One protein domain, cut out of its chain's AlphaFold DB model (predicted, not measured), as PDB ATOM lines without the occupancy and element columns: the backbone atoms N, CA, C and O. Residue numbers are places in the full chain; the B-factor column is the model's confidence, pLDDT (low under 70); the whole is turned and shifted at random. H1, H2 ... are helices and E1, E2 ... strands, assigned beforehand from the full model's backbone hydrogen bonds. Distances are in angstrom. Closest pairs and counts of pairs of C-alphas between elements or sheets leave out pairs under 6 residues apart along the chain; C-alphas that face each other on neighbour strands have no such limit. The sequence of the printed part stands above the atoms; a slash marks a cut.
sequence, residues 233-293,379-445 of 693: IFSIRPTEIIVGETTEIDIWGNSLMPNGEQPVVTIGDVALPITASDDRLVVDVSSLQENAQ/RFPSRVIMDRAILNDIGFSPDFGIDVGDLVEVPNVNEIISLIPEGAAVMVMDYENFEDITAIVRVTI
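What this domain is: This is residues 233 to 293 and 379 to 445 of the 693 residues of an uncharacterized protein of Anaerolinea sp. 'rifampicinis' (UniProt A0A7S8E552). Two sheets, partly face to face with their strands crossed, make a sandwich: the four-stranded sheet of E1, E3, E7 and E6 covers part of a larger, strongly twisted sheet of E2, E4, E5, E8, E9, E10 and E11. Beside it, E8, E9 and H2, with the long loops of residues 394 to 406 and 411 to 423, make a smaller lobe, joined on through E8 next to E11. The printed part has 128 residues, mostly strand by class, with E1 to E7, H1, E8, H2 and E9 to E11 in that order. The small sheet runs E1, E3, E7, E6, all antiparallel; the large one is branched and mixed. The whole is compact, with a radius of gyration of the C-alphas of 14.2 A, and spans 38 by 36 by 25 A.

How they stand to each other: E1, residues 233 to 237, is antiparallel to E3, residues 248 to 254, with N 237 and O 250 within hydrogen-bond range at 2.8 A. E3 is antiparallel to E7, residues 280 to 284, with N 251 and O 281 at 2.8 A. E6, residues 274 to 277, and E7 form a hairpin, with N 275 and O 282 at 2.8 A. In the other sheet, E4, residues 264 to 267, and E5, residues 270 to 272, form a hairpin, with N 272 and O 265 at 2.8 A. On the other side of E4 is E10, residues 424 to 430, antiparallel, with N 266 and O 428 at 2.9 A. E10 and E11, residues 437 to 444, form a hairpin, with N 427 and O 439 at 2.8 A. On the other side of E11 are two parallel strands: E8, residues 384 to 387, with N 385 and O 438 at 2.8 A, and E2, residues 240 to 242, with N 444 and O 241 at 2.8 A. E9, residues 407 to 410, is antiparallel to E8, with N 408 and O 386 at 2.8 A. The facing parts of the two sheets are 9.9 A centre to centre. H1, residues 288 to 293, only grazes the branched sheet. H2, residues 388 to 393, is on it, at a height over the sheet of 7.9 A. In both helices every O i to N i+4 pair is within hydrogen-bond range.

Where its parts are: E1 begins at C-alpha 233 (-32.962, 40.816, 331.158). E3 is 19.8 A long, E10 19.1 A and E11 22.3 A. E11 ends at C-alpha 444 (-13.112, 32.810, 339.355).

The domain as a whole: C-alphas 293 and 400, the two farthest apart, are 41.3 A apart. Residues 294 to 378 are not printed, with 28.5 A between C-alphas 293 and 379 across the cut. The links H2 to E9 and E9 to E10 are long. Mean pLDDT of the printed part is 70.9; 53 residues are under 70, among them 388 to 424.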
ATOM      1  N   ILE A 233     -34.193  40.139 330.712       72.62
ATOM      2  CA  ILE A 233     -32.962  40.816 331.158       72.62
ATOM      3  C   ILE A 233     -32.183  41.363 329.969       72.62
ATOM      4  O   ILE A 233     -32.133  40.749 328.908       72.62
ATOM      5  N   PHE A 234     -31.501  42.480 330.188       66.75
ATOM      6  CA  PHE A 234     -30.618  43.088 329.192       66.75
ATOM      7  C   PHE A 234     -29.229  43.434 329.750       66.75
ATOM      8  O   PHE A 234     -28.325  43.743 328.978       66.75
ATOM      9  N   SER A 235     -28.999  43.373 331.073       68.56
ATOM     10  CA  SER A 235     -27.657  43.589 331.640       68.56
ATOM     11  C   SER A 235     -27.393  42.818 332.935       68.56
ATOM     12  O   SER A 235     -28.280  42.690 333.777       68.56
ATOM     13  N   ILE A 236     -26.150  42.353 333.107       76.56
ATOM     14  CA  ILE A 236     -25.619  41.720 334.326       76.56
ATOM     15  C   ILE A 236     -24.246  42.339 334.615       76.56
ATOM     16  O   ILE A 236     -23.398  42.364 333.724       76.56
ATOM     17  N   ARG A 237     -24.000  42.848 335.832       74.31
ATOM     18  CA  ARG A 237     -22.730  43.502 336.204       74.31
ATOM     19  C   ARG A 237     -22.313  43.230 337.660       74.31
ATOM     20  O   ARG A 237     -23.126  43.450 338.544       74.31
ATOM     21  N   PRO A 238     -21.047  42.876 337.947       73.06
ATOM     22  CA  PRO A 238     -20.025  42.460 336.989       73.06
ATOM     23  C   PRO A 238     -20.366  41.087 336.388       73.06
ATOM     24  O   PRO A 238     -21.095  40.297 336.982       73.06
ATOM     25  N   THR A 239     -19.829  40.799 335.204       68.38
ATOM     26  CA  THR A 239     -20.019  39.510 334.513       68.38
ATOM     27  C   THR A 239     -19.051  38.426 335.006       68.38
ATOM     28  O   THR A 239     -19.297  37.232 334.812       68.38
ATOM     29  N   GLU A 240     -17.983  38.836 335.702       78.44
ATOM     30  CA  GLU A 240     -17.050  37.976 336.430       78.44
ATOM     31  C   GLU A 240     -17.196  38.146 337.950       78.44
ATOM     32  O   GLU A 240     -17.177  39.248 338.500       78.44
ATOM     33  N   ILE A 241     -17.310  37.011 338.633       81.19
ATOM     34  CA  ILE A 241     -17.456  36.878 340.075       81.19
ATOM     35  C   ILE A 241     -16.148  36.306 340.613       81.19
ATOM     36  O   ILE A 241     -15.858  35.123 340.429       81.19
ATOM     37  N   ILE A 242     -15.362  37.122 341.308       81.56
ATOM     38  CA  ILE A 242     -14.145  36.670 341.979       81.56
ATOM     39  C   ILE A 242     -14.523  36.260 343.401       81.56
ATOM     40  O   ILE A 242     -14.895  37.093 344.229       81.56
ATOM     41  N   VAL A 243     -14.452  34.962 343.699       79.25
ATOM     42  CA  VAL A 243     -14.870  34.413 344.996       79.25
ATOM     43  C   VAL A 243     -14.037  35.031 346.121       79.25
ATOM     44  O   VAL A 243     -12.824  34.844 346.186       79.25
ATOM     45  N   GLY A 244     -14.703  35.738 347.037       71.88
ATOM     46  CA  GLY A 244     -14.074  36.438 348.162       71.88
ATOM     47  C   GLY A 244     -13.657  37.885 347.888       71.88
ATOM     48  O   GLY A 244     -13.216  38.557 348.821       71.88
ATOM     49  N   GLU A 245     -13.830  38.375 346.658       80.81
ATOM     50  CA  GLU A 245     -13.657  39.791 346.300       80.81
ATOM     51  C   GLU A 245     -14.975  40.424 345.826       80.81
ATOM     52  O   GLU A 245     -15.341  41.495 346.308       80.81
ATOM     53  N   THR A 246     -15.719  39.760 344.933       80.88
ATOM     54  CA  THR A 246     -17.034  40.225 344.464       80.88
ATOM     55  C   THR A 246     -18.099  39.965 345.527       80.88
ATOM     56  O   THR A 246     -18.256  38.837 345.993       80.88
ATOM     57  N   THR A 247     -18.852  41.003 345.899       84.50
ATOM     58  CA  THR A 247     -19.904  40.918 346.929       84.50
ATOM     59  C   THR A 247     -21.317  40.945 346.361       84.50
ATOM     60  O   THR A 247     -22.204  40.326 346.938       84.50
ATOM     61  N   GLU A 248     -21.539  41.634 345.242       87.31
ATOM     62  CA  GLU A 248     -22.862  41.789 344.635       87.31
ATOM     63  C   GLU A 248     -22.810  41.720 343.104       87.31
ATOM     64  O   GLU A 248     -21.785  42.042 342.498       87.31
ATOM     65  N   ILE A 249     -23.923  41.299 342.502       85.50
ATOM     66  CA  ILE A 249     -24.203  41.377 341.066       85.50
ATOM     67  C   ILE A 249     -25.483  42.187 340.869       85.50
ATOM     68  O   ILE A 249     -26.519  41.882 341.453       85.50
ATOM     69  N   ASP A 250     -25.418  43.188 340.007       81.12
ATOM     70  CA  ASP A 250     -26.541  43.977 339.527       81.12
ATOM     71  C   ASP A 250     -27.092  43.401 338.219       81.12
ATOM     72  O   ASP A 250     -26.386  43.331 337.213       81.12
ATOM     73  N   ILE A 251     -28.370  43.033 338.220       81.94
ATOM     74  CA  ILE A 251     -29.114  42.564 337.049       81.94
ATOM     75  C   ILE A 251     -30.194  43.585 336.714       81.94
ATOM     76  O   ILE A 251     -30.950  44.004 337.591       81.94
ATOM     77  N   TRP A 252     -30.278  43.952 335.440       74.12
ATOM     78  CA  TRP A 252     -31.252  44.902 334.913       74.12
ATOM     79  C   TRP A 252     -32.074  44.267 333.797       74.12
ATOM     80  O   TRP A 252     -31.553  43.506 332.974       74.12
ATOM     81  N   GLY A 253     -33.364  44.583 333.790       71.56
ATOM     82  CA  GLY A 253     -34.344  43.915 332.951       71.56
ATOM     83  C   GLY A 253     -35.707  44.591 332.999       71.56
ATOM     84  O   GLY A 253     -35.910  45.503 333.789       71.56
ATOM     85  N   ASN A 254     -36.635  44.156 332.156       70.31
ATOM     86  CA  ASN A 254     -38.017  44.626 332.184       70.31
ATOM     87  C   ASN A 254     -38.887  43.675 333.005       70.31
ATOM     88  O   ASN A 254     -38.829  42.461 332.795       70.31
ATOM     89  N   SER A 255     -39.732  44.227 333.881       74.69
ATOM     90  CA  SER A 255     -40.738  43.465 334.633       74.69
ATOM     91  C   SER A 255     -40.139  42.248 335.363       74.69
ATOM     92  O   SER A 255     -40.735  41.173 335.383       74.69
ATOM     93  N   LEU A 256     -38.970  42.431 335.985       79.19
ATOM     94  CA  LEU A 256     -38.274  41.479 336.861       79.19
ATOM     95  C   LEU A 256     -39.015  41.197 338.174       79.19
ATOM     96  O   LEU A 256     -38.662  40.260 338.885       79.19
ATOM     97  N   MET A 257     -40.042  41.989 338.504       80.75
ATOM     98  CA  MET A 257     -41.037  41.630 339.520       80.75
ATOM     99  C   MET A 257     -42.453  41.616 338.933       80.75
ATOM    100  O   MET A 257     -43.289  42.464 339.275       80.75
ATOM    101  N   PRO A 258     -42.765  40.677 338.029       76.31
ATOM    102  CA  PRO A 258     -44.055  40.670 337.363       76.31
ATOM    103  C   PRO A 258     -45.163  40.405 338.399       76.31
ATOM    104  O   PRO A 258     -45.096  39.472 339.197       76.31
ATOM    105  N   ASN A 259     -46.178  41.274 338.442       74.81
ATOM    106  CA  ASN A 259     -47.219  41.288 339.486       74.81
ATOM    107  C   ASN A 259     -46.692  41.404 340.938       74.81
ATOM    108  O   ASN A 259     -47.403  41.043 341.881       74.81
ATOM    109  N   GLY A 260     -45.476  41.924 341.139       76.50
ATOM    110  CA  GLY A 260     -44.827  42.041 342.449       76.50
ATOM    111  C   GLY A 260     -44.235  40.733 342.990       76.50
ATOM    112  O   GLY A 260     -43.884  40.673 344.170       76.50
ATOM    113  N   GLU A 261     -44.149  39.688 342.162       81.06
ATOM    114  CA  GLU A 261     -43.519  38.409 342.495       81.06
ATOM    115  C   GLU A 261     -41.994  38.511 342.332       81.06
ATOM    116  O   GLU A 261     -41.524  39.048 341.337       81.06
ATOM    117  N   GLN A 262     -41.210  38.034 343.305       87.81
ATOM    118  CA  GLN A 262     -39.740  38.068 343.235       87.81
ATOM    119  C   GLN A 262     -39.196  36.716 342.768       87.81
ATOM    120  O   GLN A 262     -39.671  35.696 343.272       87.81
ATOM    121  N   PRO A 263     -38.174  36.689 341.895       88.94
ATOM    122  CA  PRO A 263     -37.547  35.438 341.499       88.94
ATOM    123  C   PRO A 263     -36.712  34.835 342.630       88.94
ATOM    124  O   PRO A 263     -36.173  35.546 343.483       88.94
ATOM    125  N   VAL A 264     -36.518  33.519 342.595       87.31
ATOM    126  CA  VAL A 264     -35.449  32.858 343.349       87.31
ATOM    127  C   VAL A 264     -34.210  32.813 342.468       87.31
ATOM    128  O   VAL A 264     -34.225  32.223 341.391       87.31
ATOM    129  N   VAL A 265     -33.124  33.435 342.927       86.69
ATOM    130  CA  VAL A 265     -31.865  33.461 342.180       86.69
ATOM    131  C   VAL A 265     -30.926  32.377 342.681       86.69
ATOM    132  O   VAL A 265     -30.596  32.332 343.869       86.69
ATOM    133  N   THR A 266     -30.459  31.525 341.774       80.88
ATOM    134  CA  THR A 266     -29.474  30.480 342.062       80.88
ATOM    135  C   THR A 266     -28.264  30.588 341.142       80.88
ATOM    136  O   THR A 266     -28.378  31.004 339.992       80.88
ATOM    137  N   ILE A 267     -27.086  30.214 341.648       80.00
ATOM    138  CA  ILE A 267     -25.893  29.940 340.836       80.00
ATOM    139  C   ILE A 267     -25.445  28.515 341.162       80.00
ATOM    140  O   ILE A 267     -25.043  28.221 342.293       80.00
ATOM    141  N   GLY A 268     -25.547  27.611 340.184       72.75
ATOM    142  CA  GLY A 268     -25.460  26.171 340.444       72.75
ATOM    143  C   GLY A 268     -26.532  25.727 341.447       72.75
ATOM    144  O   GLY A 268     -27.705  26.043 341.279       72.75
ATOM    145  N   ASP A 269     -26.125  25.045 342.520       69.12
ATOM    146  CA  ASP A 269     -27.036  24.582 343.585       69.12
ATOM    147  C   ASP A 269     -27.202  25.594 344.740       69.12
ATOM    148  O   ASP A 269     -27.826  25.292 345.761       69.12
ATOM    149  N   VAL A 270     -26.607  26.788 344.632       74.62
ATOM    150  CA  VAL A 270     -26.596  27.783 345.712       74.62
ATOM    151  C   VAL A 270     -27.667  28.837 345.465       74.62
ATOM    152  O   VAL A 270     -27.582  29.583 344.494       74.62
ATOM    153  N   ALA A 271     -28.641  28.936 346.373       82.12
ATOM    154  CA  ALA A 271     -29.606  30.033 346.395       82.12
ATOM    155  C   ALA A 271     -28.983  31.296 347.000       82.12
ATOM    156  O   ALA A 271     -28.370  31.246 348.072       82.12
ATOM    157  N   LEU A 272     -29.160  32.424 346.318       86.56
ATOM    158  CA  LEU A 272     -28.539  33.697 346.655       86.56
ATOM    159  C   LEU A 272     -29.585  34.699 347.163       86.56
ATOM    160  O   LEU A 272     -30.681  34.781 346.603       86.56
ATOM    161  N   PRO A 273     -29.280  35.474 348.220       88.38
ATOM    162  CA  PRO A 273     -30.142  36.562 348.656       88.38
ATOM    163  C   PRO A 273     -30.237  37.646 347.581       88.38
ATOM    164  O   PRO A 273     -29.232  37.991 346.958       88.38
ATOM    165  N   ILE A 274     -31.424  38.232 347.418       90.62
ATOM    166  CA  ILE A 274     -31.639  39.328 346.472       90.62
ATOM    167  C   ILE A 274     -32.335  40.527 347.106       90.62
ATOM    168  O   ILE A 274     -33.127  40.399 348.042       90.62
ATOM    169  N   THR A 275     -32.073  41.701 346.543       88.69
ATOM    170  CA  THR A 275     -32.907  42.896 346.688       88.69
ATOM    171  C   THR A 275     -33.520  43.209 345.329       88.69
ATOM    172  O   THR A 275     -32.804  43.589 344.406       88.69
ATOM    173  N   ALA A 276     -34.836  43.037 345.207       82.38
ATOM    174  CA  ALA A 276     -35.556  43.160 343.944       82.38
ATOM    175  C   ALA A 276     -36.394  44.448 343.856       82.38
ATOM    176  O   ALA A 276     -36.947  44.928 344.850       82.38
ATOM    177  N   SER A 277     -36.490  44.983 342.645       80.31
ATOM    178  CA  SER A 277     -37.402  46.039 342.197       80.31
ATOM    179  C   SER A 277     -37.883  45.704 340.781       80.31
ATOM    180  O   SER A 277     -37.300  44.817 340.162       80.31
ATOM    181  N   ASP A 278     -38.909  46.398 340.272       76.31
ATOM    182  CA  ASP A 278     -39.611  45.980 339.045       76.31
ATOM    183  C   ASP A 278     -38.667  45.781 337.856       76.31
ATOM    184  O   ASP A 278     -38.898  44.870 337.077       76.31
ATOM    185  N   ASP A 279     -37.566  46.535 337.777       71.88
ATOM    186  CA  ASP A 279     -36.624  46.487 336.650       71.88
ATOM    187  C   ASP A 279     -35.155  46.222 337.071       71.88
ATOM    188  O   ASP A 279     -34.226  46.332 336.266       71.88
ATOM    189  N   ARG A 280     -34.904  45.881 338.350       80.50
ATOM    190  CA  ARG A 280     -33.543  45.620 338.871       80.50
ATOM    191  C   ARG A 280     -33.522  44.572 339.977       80.50
ATOM    192  O   ARG A 280     -34.276  44.690 340.946       80.50
ATOM    193  N   LEU A 281     -32.565  43.649 339.906       84.31
ATOM    194  CA  LEU A 281     -32.216  42.711 340.975       84.31
ATOM    195  C   LEU A 281     -30.767  42.943 341.418       84.31
ATOM    196  O   LEU A 281     -29.856  42.918 340.599       84.31
ATOM    197  N   VAL A 282     -30.547  43.129 342.719       87.06
ATOM    198  CA  VAL A 282     -29.207  43.111 343.330       87.06
ATOM    199  C   VAL A 282     -29.029  41.769 344.020       87.06
ATOM    200  O   VAL A 282     -29.751  41.476 344.971       87.06
ATOM    201  N   VAL A 283     -28.098  40.953 343.543       89.06
ATOM    202  CA  VAL A 283     -27.842  39.593 344.026       89.06
ATOM    203  C   VAL A 283     -26.600  39.597 344.909       89.06
ATOM    204  O   VAL A 283     -25.526  39.980 344.456       89.06
ATOM    205  N   ASP A 284     -26.726  39.157 346.159       88.62
ATOM    206  CA  ASP A 284     -25.598  39.014 347.084       88.62
ATOM    207  C   ASP A 284     -24.869  37.688 346.820       88.62
ATOM    208  O   ASP A 284     -25.420  36.603 347.016       88.62
ATOM    209  N   VAL A 285     -23.615  37.779 346.378       86.81
ATOM    210  CA  VAL A 285     -22.765  36.626 346.037       86.81
ATOM    211  C   VAL A 285     -21.714  36.312 347.096       86.81
ATOM    212  O   VAL A 285     -20.922  35.383 346.922       86.81
ATOM    213  N   SER A 286     -21.713  37.022 348.227       80.69
ATOM    214  CA  SER A 286     -20.750  36.789 349.309       80.69
ATOM    215  C   SER A 286     -20.814  35.359 349.870       80.69
ATOM    216  O   SER A 286     -19.793  34.788 350.259       80.69
ATOM    217  N   SER A 287     -21.990  34.726 349.828       70.19
ATOM    218  CA  SER A 287     -22.225  33.351 350.293       70.19
ATOM    219  C   SER A 287     -21.542  32.271 349.442       70.19
ATOM    220  O   SER A 287     -21.315  31.157 349.926       70.19
ATOM    221  N   LEU A 288     -21.128  32.585 348.206       72.50
ATOM    222  CA  LEU A 288     -20.358  31.660 347.364       72.50
ATOM    223  C   LEU A 288     -18.999  31.308 347.999       72.50
ATOM    224  O   LEU A 288     -18.470  30.215 347.782       72.50
ATOM    225  N   GLN A 289     -18.458  32.191 348.846       62.94
ATOM    226  CA  GLN A 289     -17.203  31.984 349.568       62.94
ATOM    227  C   GLN A 289     -17.303  30.896 350.655       62.94
ATOM    228  O   GLN A 289     -16.363  30.117 350.835       62.94
ATOM    229  N   GLU A 290     -18.434  30.799 351.361       52.19
ATOM    230  CA  GLU A 290     -18.635  29.832 352.456       52.19
ATOM    231  C   GLU A 290     -18.801  28.391 351.934       52.19
ATOM    232  O   GLU A 290     -18.300  27.430 352.534       52.19
ATOM    233  N   ASN A 291     -19.421  28.232 350.761       49.22
ATOM    234  CA  ASN A 291     -19.577  26.930 350.106       49.22
ATOM    235  C   ASN A 291     -18.294  26.452 349.409       49.22
ATOM    236  O   ASN A 291     -17.995  25.258 349.453       49.22
ATOM    237  N   ALA A 292     -17.473  27.358 348.863       47.47
ATOM    238  CA  ALA A 292     -16.154  27.007 348.323       47.47
ATOM    239  C   ALA A 292     -15.206  26.443 349.403       47.47
ATOM    240  O   ALA A 292     -14.403  25.549 349.125       47.47
ATOM    241  N   GLN A 293     -15.328  26.905 350.656       40.28
ATOM    242  CA  GLN A 293     -14.602  26.321 351.790       40.28
ATOM    243  C   GLN A 293     -15.213  25.001 352.277       40.28
ATOM    244  O   GLN A 293     -14.477  24.107 352.697       40.28
ATOM    245  N   ARG A 379     -31.942  19.769 331.365       43.03
ATOM    246  CA  ARG A 379     -32.916  20.671 330.712       43.03
ATOM    247  C   ARG A 379     -32.497  22.114 330.951       43.03
ATOM    248  O   ARG A 379     -32.922  22.743 331.911       43.03
ATOM    249  N   PHE A 380     -31.699  22.652 330.034       47.25
ATOM    250  CA  PHE A 380     -31.703  24.098 329.859       47.25
ATOM    251  C   PHE A 380     -33.102  24.517 329.386       47.25
ATOM    252  O   PHE A 380     -33.689  23.799 328.561       47.25
ATOM    253  N   PRO A 381     -33.650  25.639 329.878       50.41
ATOM    254  CA  PRO A 381     -34.783  26.262 329.214       50.41
ATOM    255  C   PRO A 381     -34.408  26.585 327.762       50.41
ATOM    256  O   PRO A 381     -33.235  26.646 327.389       50.41
ATOM    257  N   SER A 382     -35.419  26.772 326.918       50.19
ATOM    258  CA  SER A 382     -35.283  27.030 325.475       50.19
ATOM    259  C   SER A 382     -34.436  28.268 325.133       50.19
ATOM    260  O   SER A 382     -34.111  28.470 323.966       50.19
ATOM    261  N   ARG A 383     -34.117  29.098 326.132       60.16
ATOM    262  CA  ARG A 383     -33.536  30.434 326.020       60.16
ATOM    263  C   ARG A 383     -32.504  30.630 327.136       60.16
ATOM    264  O   ARG A 383     -32.842  30.501 328.309       60.16
ATOM    265  N   VAL A 384     -31.250  30.914 326.785       67.50
ATOM    266  CA  VAL A 384     -30.190  31.248 327.754       67.50
ATOM    267  C   VAL A 384     -29.447  32.475 327.286       67.50
ATOM    268  O   VAL A 384     -29.148  32.616 326.106       67.50
ATOM    269  N   ILE A 385     -29.117  33.336 328.231       72.06
ATOM    270  CA  ILE A 385     -28.508  34.625 327.972       72.06
ATOM    271  C   ILE A 385     -27.029  34.554 328.364       72.06
ATOM    272  O   ILE A 385     -26.677  34.105 329.454       72.06
ATOM    273  N   MET A 386     -26.132  34.934 327.461       70.69
ATOM    274  CA  MET A 386     -24.688  34.851 327.693       70.69
ATOM    275  C   MET A 386     -24.019  36.186 327.455       70.69
ATOM    276  O   MET A 386     -24.315  36.862 326.479       70.69
ATOM    277  N   ASP A 387     -23.061  36.523 328.308       71.62
ATOM    278  CA  ASP A 387     -22.189  37.657 328.050       71.62
ATOM    279  C   ASP A 387     -21.359  37.437 326.769       71.62
ATOM    280  O   ASP A 387     -20.832  36.348 326.498       71.62
ATOM    281  N   ARG A 388     -21.244  38.492 325.964       68.75
ATOM    282  CA  ARG A 388     -20.565  38.468 324.668       68.75
ATOM    283  C   ARG A 388     -19.076  38.147 324.782       68.75
ATOM    284  O   ARG A 388     -18.538  37.475 323.902       68.75
ATOM    285  N   ALA A 389     -18.397  38.573 325.846       65.81
ATOM    286  CA  ALA A 389     -16.999  38.211 326.068       65.81
ATOM    287  C   ALA A 389     -16.856  36.702 326.317       65.81
ATOM    288  O   ALA A 389     -15.907  36.083 325.833       65.81
ATOM    289  N   ILE A 390     -17.838  36.073 326.975       68.31
ATOM    290  CA  ILE A 390     -17.882  34.611 327.121       68.31
ATOM    291  C   ILE A 390     -18.031  33.929 325.758       68.31
ATOM    292  O   ILE A 390     -17.304  32.975 325.489       68.31
ATOM    293  N   LEU A 391     -18.915  34.430 324.889       69.38
ATOM    294  CA  LEU A 391     -19.108  33.888 323.537       69.38
ATOM    295  C   LEU A 391     -17.868  34.043 322.643       69.38
ATOM    296  O   LEU A 391     -17.503  33.113 321.917       69.38
ATOM    297  N   ASN A 392     -17.189  35.185 322.734       69.81
ATOM    298  CA  ASN A 392     -15.951  35.445 322.002       69.81
ATOM    299  C   ASN A 392     -14.831  34.482 322.415       69.81
ATOM    300  O   ASN A 392     -14.149  33.933 321.547       69.81
ATOM    301  N   ASP A 393     -14.673  34.224 323.714       67.81
ATOM    302  CA  ASP A 393     -13.655  33.302 324.233       67.81
ATOM    303  C   ASP A 393     -13.856  31.861 323.748       67.81
ATOM    304  O   ASP A 393     -12.885  31.130 323.540       67.81
ATOM    305  N   ILE A 394     -15.107  31.454 323.520       67.62
ATOM    306  CA  ILE A 394     -15.438  30.123 322.994       67.62
ATOM    307  C   ILE A 394     -15.502  30.082 321.459       67.62
ATOM    308  O   ILE A 394     -15.793  29.035 320.878       67.62
ATOM    309  N   GLY A 395     -15.213  31.204 320.791       61.88
ATOM    310  CA  GLY A 395     -15.209  31.325 319.334       61.88
ATOM    311  C   GLY A 395     -16.590  31.168 318.693       61.88
ATOM    312  O   GLY A 395     -16.676  30.760 317.533       61.88
ATOM    313  N   PHE A 396     -17.663  31.450 319.436       64.62
ATOM    314  CA  PHE A 396     -19.032  31.339 318.946       64.62
ATOM    315  C   PHE A 396     -19.519  32.684 318.395       64.62
ATOM    316  O   PHE A 396     -19.579  33.674 319.116       64.62
ATOM    317  N   SER A 397     -19.899  32.703 317.116       60.38
ATOM    318  CA  SER A 397     -20.546  33.844 316.459       60.38
ATOM    319  C   SER A 397     -21.974  33.431 316.098       60.38
ATOM    320  O   SER A 397     -22.130  32.547 315.252       60.38
ATOM    321  N   PRO A 398     -23.021  34.012 316.709       56.47
ATOM    322  CA  PRO A 398     -24.391  33.678 316.344       56.47
ATOM    323  C   PRO A 398     -24.698  34.178 314.922       56.47
ATOM    324  O   PRO A 398     -24.579  35.364 314.643       56.47
ATOM    325  N   ASP A 399     -25.115  33.280 314.023       47.84
ATOM    326  CA  ASP A 399     -25.596  33.639 312.670       47.84
ATOM    327  C   ASP A 399     -27.067  34.120 312.674       47.84
ATOM    328  O   ASP A 399     -27.558  34.658 311.681       47.84
ATOM    329  N   PHE A 400     -27.792  33.913 313.780       44.53
ATOM    330  CA  PHE A 400     -29.211  34.242 313.930       44.53
ATOM    331  C   PHE A 400     -29.503  34.691 315.367       44.53
ATOM    332  O   PHE A 400     -29.583  33.857 316.264       44.53
ATOM    333  N   GLY A 401     -29.691  35.990 315.589       39.66
ATOM    334  CA  GLY A 401     -30.135  36.528 316.875       39.66
ATOM    335  C   GLY A 401     -30.116  38.049 316.856       39.66
ATOM    336  O   GLY A 401     -29.210  38.640 316.277       39.66
ATOM    337  N   ILE A 402     -31.150  38.673 317.413       41.03
ATOM    338  CA  ILE A 402     -31.223  40.125 317.584       41.03
ATOM    339  C   ILE A 402     -30.071  40.522 318.518       41.03
ATOM    340  O   ILE A 402     -29.907  39.938 319.584       41.03
ATOM    341  N   ASP A 403     -29.240  41.452 318.062       46.41
ATOM    342  CA  ASP A 403     -28.040  41.942 318.740       46.41
ATOM    343  C   ASP A 403     -28.461  42.998 319.785       46.41
ATOM    344  O   ASP A 403     -28.541  44.183 319.469       46.41
ATOM    345  N   VAL A 404     -28.863  42.553 320.983       42.28
ATOM    346  CA  VAL A 404     -29.379  43.397 322.086       42.28
ATOM    347  C   VAL A 404     -28.408  43.389 323.271       42.28
ATOM    348  O   VAL A 404     -28.488  42.529 324.142       42.28
ATOM    349  N   GLY A 405     -27.471  44.341 323.324       52.56
ATOM    350  CA  GLY A 405     -26.628  44.547 324.511       52.56
ATOM    351  C   GLY A 405     -25.368  43.676 324.644       52.56
ATOM    352  O   GLY A 405     -24.987  42.900 323.763       52.56
ATOM    353  N   ASP A 406     -24.715  43.796 325.812       57.03
ATOM    354  CA  ASP A 406     -23.594  42.941 326.267       57.03
ATOM    355  C   ASP A 406     -24.000  41.452 326.370       57.03
ATOM    356  O   ASP A 406     -23.151  40.563 326.460       57.03
ATOM    357  N   LEU A 407     -25.306  41.176 326.361       62.53
ATOM    358  CA  LEU A 407     -25.912  39.870 326.542       62.53
ATOM    359  C   LEU A 407     -26.486  39.342 325.222       62.53
ATOM    360  O   LEU A 407     -27.176  40.038 324.495       62.53
ATOM    361  N   VAL A 408     -26.228  38.078 324.914       66.81
ATOM    362  CA  VAL A 408     -26.668  37.429 323.679       66.81
ATOM    363  C   VAL A 408     -27.546  36.242 324.025       66.81
ATOM    364  O   VAL A 408     -27.173  35.369 324.811       66.81
ATOM    365  N   GLU A 409     -28.717  36.197 323.405       68.88
ATOM    366  CA  GLU A 409     -29.644  35.089 323.544       68.88
ATOM    367  C   GLU A 409     -29.202  33.884 322.702       68.88
ATOM    368  O   GLU A 409     -29.029  33.974 321.485       68.88
ATOM    369  N   VAL A 410     -29.056  32.728 323.350       67.75
ATOM    370  CA  VAL A 410     -28.683  31.463 322.721       67.75
ATOM    371  C   VAL A 410     -29.853  30.471 322.804       67.75
ATOM    372  O   VAL A 410     -30.131  29.933 323.880       67.75
ATOM    373  N   PRO A 411     -30.523  30.166 321.674       58.56
ATOM    374  CA  PRO A 411     -31.724  29.324 321.653       58.56
ATOM    375  C   PRO A 411     -31.455  27.809 321.762       58.56
ATOM    376  O   PRO A 411     -32.386  27.020 321.892       58.56
ATOM    377  N   ASN A 412     -30.195  27.354 321.672       64.06
ATOM    378  CA  ASN A 412     -29.848  25.932 321.804       64.06
ATOM    379  C   ASN A 412     -28.507  25.729 322.522       64.06
ATOM    380  O   ASN A 412     -27.494  25.375 321.917       64.06
ATOM    381  N   VAL A 413     -28.500  25.928 323.841       61.34
ATOM    382  CA  VAL A 413     -27.283  25.819 324.665       61.34
ATOM    383  C   VAL A 413     -26.613  24.454 324.576       61.34
ATOM    384  O   VAL A 413     -25.391  24.382 324.667       61.34
ATOM    385  N   ASN A 414     -27.366  23.387 324.287       62.00
ATOM    386  CA  ASN A 414     -26.822  22.036 324.137       62.00
ATOM    387  C   ASN A 414     -25.684  21.933 323.109       62.00
ATOM    388  O   ASN A 414     -24.834  21.054 323.241       62.00
ATOM    389  N   GLU A 415     -25.643  22.818 322.109       58.62
ATOM    390  CA  GLU A 415     -24.580  22.848 321.096       58.62
ATOM    391  C   GLU A 415     -23.274  23.485 321.596       58.62
ATOM    392  O   GLU A 415     -22.216  23.220 321.025       58.62
ATOM    393  N   ILE A 416     -23.319  24.269 322.678       58.72
ATOM    394  CA  ILE A 416     -22.167  25.015 323.208       58.72
ATOM    395  C   ILE A 416     -21.768  24.628 324.639       58.72
ATOM    396  O   ILE A 416     -20.726  25.082 325.105       58.72
ATOM    397  N   ILE A 417     -22.504  23.733 325.321       58.59
ATOM    398  CA  ILE A 417     -22.163  23.250 326.682       58.59
ATOM    399  C   ILE A 417     -20.718  22.747 326.770       58.59
ATOM    400  O   ILE A 417     -20.025  23.032 327.740       58.59
ATOM    401  N   SER A 418     -20.242  22.006 325.762       57.97
ATOM    402  CA  SER A 418     -18.877  21.457 325.763       57.97
ATOM    403  C   SER A 418     -17.783  22.503 325.542       57.97
ATOM    404  O   SER A 418     -16.605  22.158 325.580       57.97
ATOM    405  N   LEU A 419     -18.167  23.746 325.251       56.88
ATOM    406  CA  LEU A 419     -17.270  24.870 325.018       56.88
ATOM    407  C   LEU A 419     -17.278  25.867 326.182       56.88
ATOM    408  O   LEU A 419     -16.407  26.726 326.215       56.88
ATOM    409  N   ILE A 420     -18.218  25.753 327.131       62.72
ATOM    410  CA  ILE A 420     -18.279  26.625 328.309       62.72
ATOM    411  C   ILE A 420     -16.931  26.540 329.059       62.72
ATOM    412  O   ILE A 420     -16.506  25.435 329.413       62.72
ATOM    413  N   PRO A 421     -16.236  27.672 329.287       57.81
ATOM    414  CA  PRO A 421     -14.901  27.674 329.874       57.81
ATOM    415  C   PRO A 421     -14.918  27.196 331.331       57.81
ATOM    416  O   PRO A 421     -15.897  27.391 332.056       57.81
ATOM    417  N   GLU A 422     -13.809  26.599 331.780       56.91
ATOM    418  CA  GLU A 422     -13.620  26.278 333.200       56.91
ATOM    419  C   GLU A 422     -13.792  27.551 334.047       56.91
ATOM    420  O   GLU A 422     -13.175  28.578 333.772       56.91
ATOM    421  N   GLY A 423     -14.657  27.482 335.063       63.34
ATOM    422  CA  GLY A 423     -15.012  28.623 335.914       63.34
ATOM    423  C   GLY A 423     -16.360  29.267 335.585       63.34
ATOM    424  O   GLY A 423     -16.877  30.000 336.411       63.34
ATOM    425  N   ALA A 424     -16.995  28.989 334.446       69.69
ATOM    426  CA  ALA A 424     -18.346  29.495 334.193       69.69
ATOM    427  C   ALA A 424     -19.425  28.696 334.952       69.69
ATOM    428  O   ALA A 424     -19.321  27.480 335.126       69.69
ATOM    429  N   ALA A 425     -20.470  29.393 335.401       72.44
ATOM    430  CA  ALA A 425     -21.598  28.835 336.134       72.44
ATOM    431  C   ALA A 425     -22.931  29.295 335.532       72.44
ATOM    432  O   ALA A 425     -23.040  30.391 334.978       72.44
ATOM    433  N   VAL A 426     -23.947  28.442 335.661       76.25
ATOM    434  CA  VAL A 426     -25.319  28.758 335.258       76.25
ATOM    435  C   VAL A 426     -26.004  29.483 336.406       76.25
ATOM    436  O   VAL A 426     -26.054  28.973 337.527       76.25
ATOM    437  N   MET A 427     -26.519  30.666 336.100       80.69
ATOM    438  CA  MET A 427     -27.360  31.468 336.965       80.69
ATOM    439  C   MET A 427     -28.815  31.321 336.522       80.69
ATOM    440  O   MET A 427     -29.106  31.489 335.339       80.69
ATOM    441  N   VAL A 428     -29.721  31.019 337.446       83.06
ATOM    442  CA  VAL A 428     -31.155  30.871 337.164       83.06
ATOM    443  C   VAL A 428     -31.939  31.856 338.021       83.06
ATOM    444  O   VAL A 428     -31.720  31.945 339.225       83.06
ATOM    445  N   MET A 429     -32.837  32.603 337.387       86.06
ATOM    446  CA  MET A 429     -33.896  33.389 338.012       86.06
ATOM    447  C   MET A 429     -35.205  32.617 337.828       86.06
ATOM    448  O   MET A 429     -35.790  32.660 336.746       86.06
ATOM    449  N   ASP A 430     -35.603  31.883 338.864       84.81
ATOM    450  CA  ASP A 430     -36.789  31.015 338.898       84.81
ATOM    451  C   ASP A 430     -38.025  31.822 339.325       84.81
ATOM    452  O   ASP A 430     -37.999  32.481 340.371       84.81
ATOM    453  N   TYR A 431     -39.082  31.794 338.510       83.75
ATOM    454  CA  TYR A 431     -40.354  32.481 338.768       83.75
ATOM    455  C   TYR A 431     -41.495  31.457 338.879       83.75
ATOM    456  O   TYR A 431     -41.649  30.610 338.004       83.75
ATOM    457  N   GLU A 432     -42.391  31.557 339.877       78.94
ATOM    458  CA  GLU A 432     -43.418  30.513 340.069       78.94
ATOM    459  C   GLU A 432     -44.425  30.455 338.907       78.94
ATOM    460  O   GLU A 432     -44.947  29.386 338.576       78.94
ATOM    461  N   ASN A 433     -44.735  31.612 338.311       77.38
ATOM    462  CA  ASN A 433     -45.789  31.765 337.299       77.38
ATOM    463  C   ASN A 433     -45.298  32.299 335.945       77.38
ATOM    464  O   ASN A 433     -46.115  32.506 335.041       77.38
ATOM    465  N   PHE A 434     -43.994  32.536 335.801       77.69
ATOM    466  CA  PHE A 434     -43.384  33.109 334.601       77.69
ATOM    467  C   PHE A 434     -42.294  32.184 334.059       77.69
ATOM    468  O   PHE A 434     -42.018  31.137 334.632       77.69
ATOM    469  N   GLU A 435     -41.748  32.513 332.892       75.81
ATOM    470  CA  GLU A 435     -40.650  31.735 332.319       75.81
ATOM    471  C   GLU A 435     -39.342  32.088 333.031       75.81
ATOM    472  O   GLU A 435     -39.030  33.268 333.201       75.81
ATOM    473  N   ASP A 436     -38.594  31.065 333.444       78.56
ATOM    474  CA  ASP A 436     -37.305  31.244 334.104       78.56
ATOM    475  C   ASP A 436     -36.306  31.917 333.170       78.56
ATOM    476  O   ASP A 436     -36.159  31.548 331.999       78.56
ATOM    477  N   ILE A 437     -35.538  32.850 333.720       77.44
ATOM    478  CA  ILE A 437     -34.439  33.474 332.993       77.44
ATOM    479  C   ILE A 437     -33.148  32.782 333.397       77.44
ATOM    480  O   ILE A 437     -32.790  32.729 334.572       77.44
ATOM    481  N   THR A 438     -32.420  32.262 332.413       78.38
ATOM    482  CA  THR A 438     -31.124  31.618 332.635       78.38
ATOM    483  C   THR A 438     -30.008  32.440 332.015       78.38
ATOM    484  O   THR A 438     -30.097  32.820 330.847       78.38
ATOM    485  N   ALA A 439     -28.939  32.664 332.776       76.12
ATOM    486  CA  ALA A 439     -27.740  33.357 332.329       76.12
ATOM    487  C   ALA A 439     -26.460  32.552 332.604       76.12
ATOM    488  O   ALA A 439     -26.422  31.725 333.514       76.12
ATOM    489  N   ILE A 440     -25.392  32.795 331.837       76.19
ATOM    490  CA  ILE A 440     -24.046  32.284 332.153       76.19
ATOM    491  C   ILE A 440     -23.177  33.407 332.712       76.19
ATOM    492  O   ILE A 440     -23.008  34.443 332.074       76.19
ATOM    493  N   VAL A 441     -22.576  33.157 333.877       75.12
ATOM    494  CA  VAL A 441     -21.640  34.065 334.557       75.12
ATOM    495  C   VAL A 441     -20.286  33.390 334.760       75.12
ATOM    496  O   VAL A 441     -20.212  32.164 334.877       75.12
ATOM    497  N   ARG A 442     -19.197  34.164 334.818       76.62
ATOM    498  CA  ARG A 442     -17.872  33.628 335.174       76.62
ATOM    499  C   ARG A 442     -17.668  33.664 336.677       76.62
ATOM    500  O   ARG A 442     -17.907  34.686 337.301       76.62
ATOM    501  N   VAL A 443     -17.194  32.565 337.248       74.62
ATOM    502  CA  VAL A 443     -16.845  32.416 338.663       74.62
ATOM    503  C   VAL A 443     -15.374  32.026 338.768       74.62
ATOM    504  O   VAL A 443     -14.980  30.889 338.501       74.62
ATOM    505  N   THR A 444     -14.556  32.975 339.203       75.19
ATOM    506  CA  THR A 444     -13.112  32.810 339.355       75.19
ATOM    507  C   THR A 444     -12.771  32.633 340.827       75.19
ATOM    508  O   THR A 444     -13.119  33.451 341.676       75.19
ATOM    509  N   ILE A 445     -12.055  31.558 341.152       68.25
ATOM    510  CA  ILE A 445     -11.522  31.344 342.497       68.25
ATOM    511  C   ILE A 445     -10.079  31.861 342.514       68.25
ATOM    512  O   ILE A 445      -9.240  31.302 341.798       68.25
TER     513      ILE A 445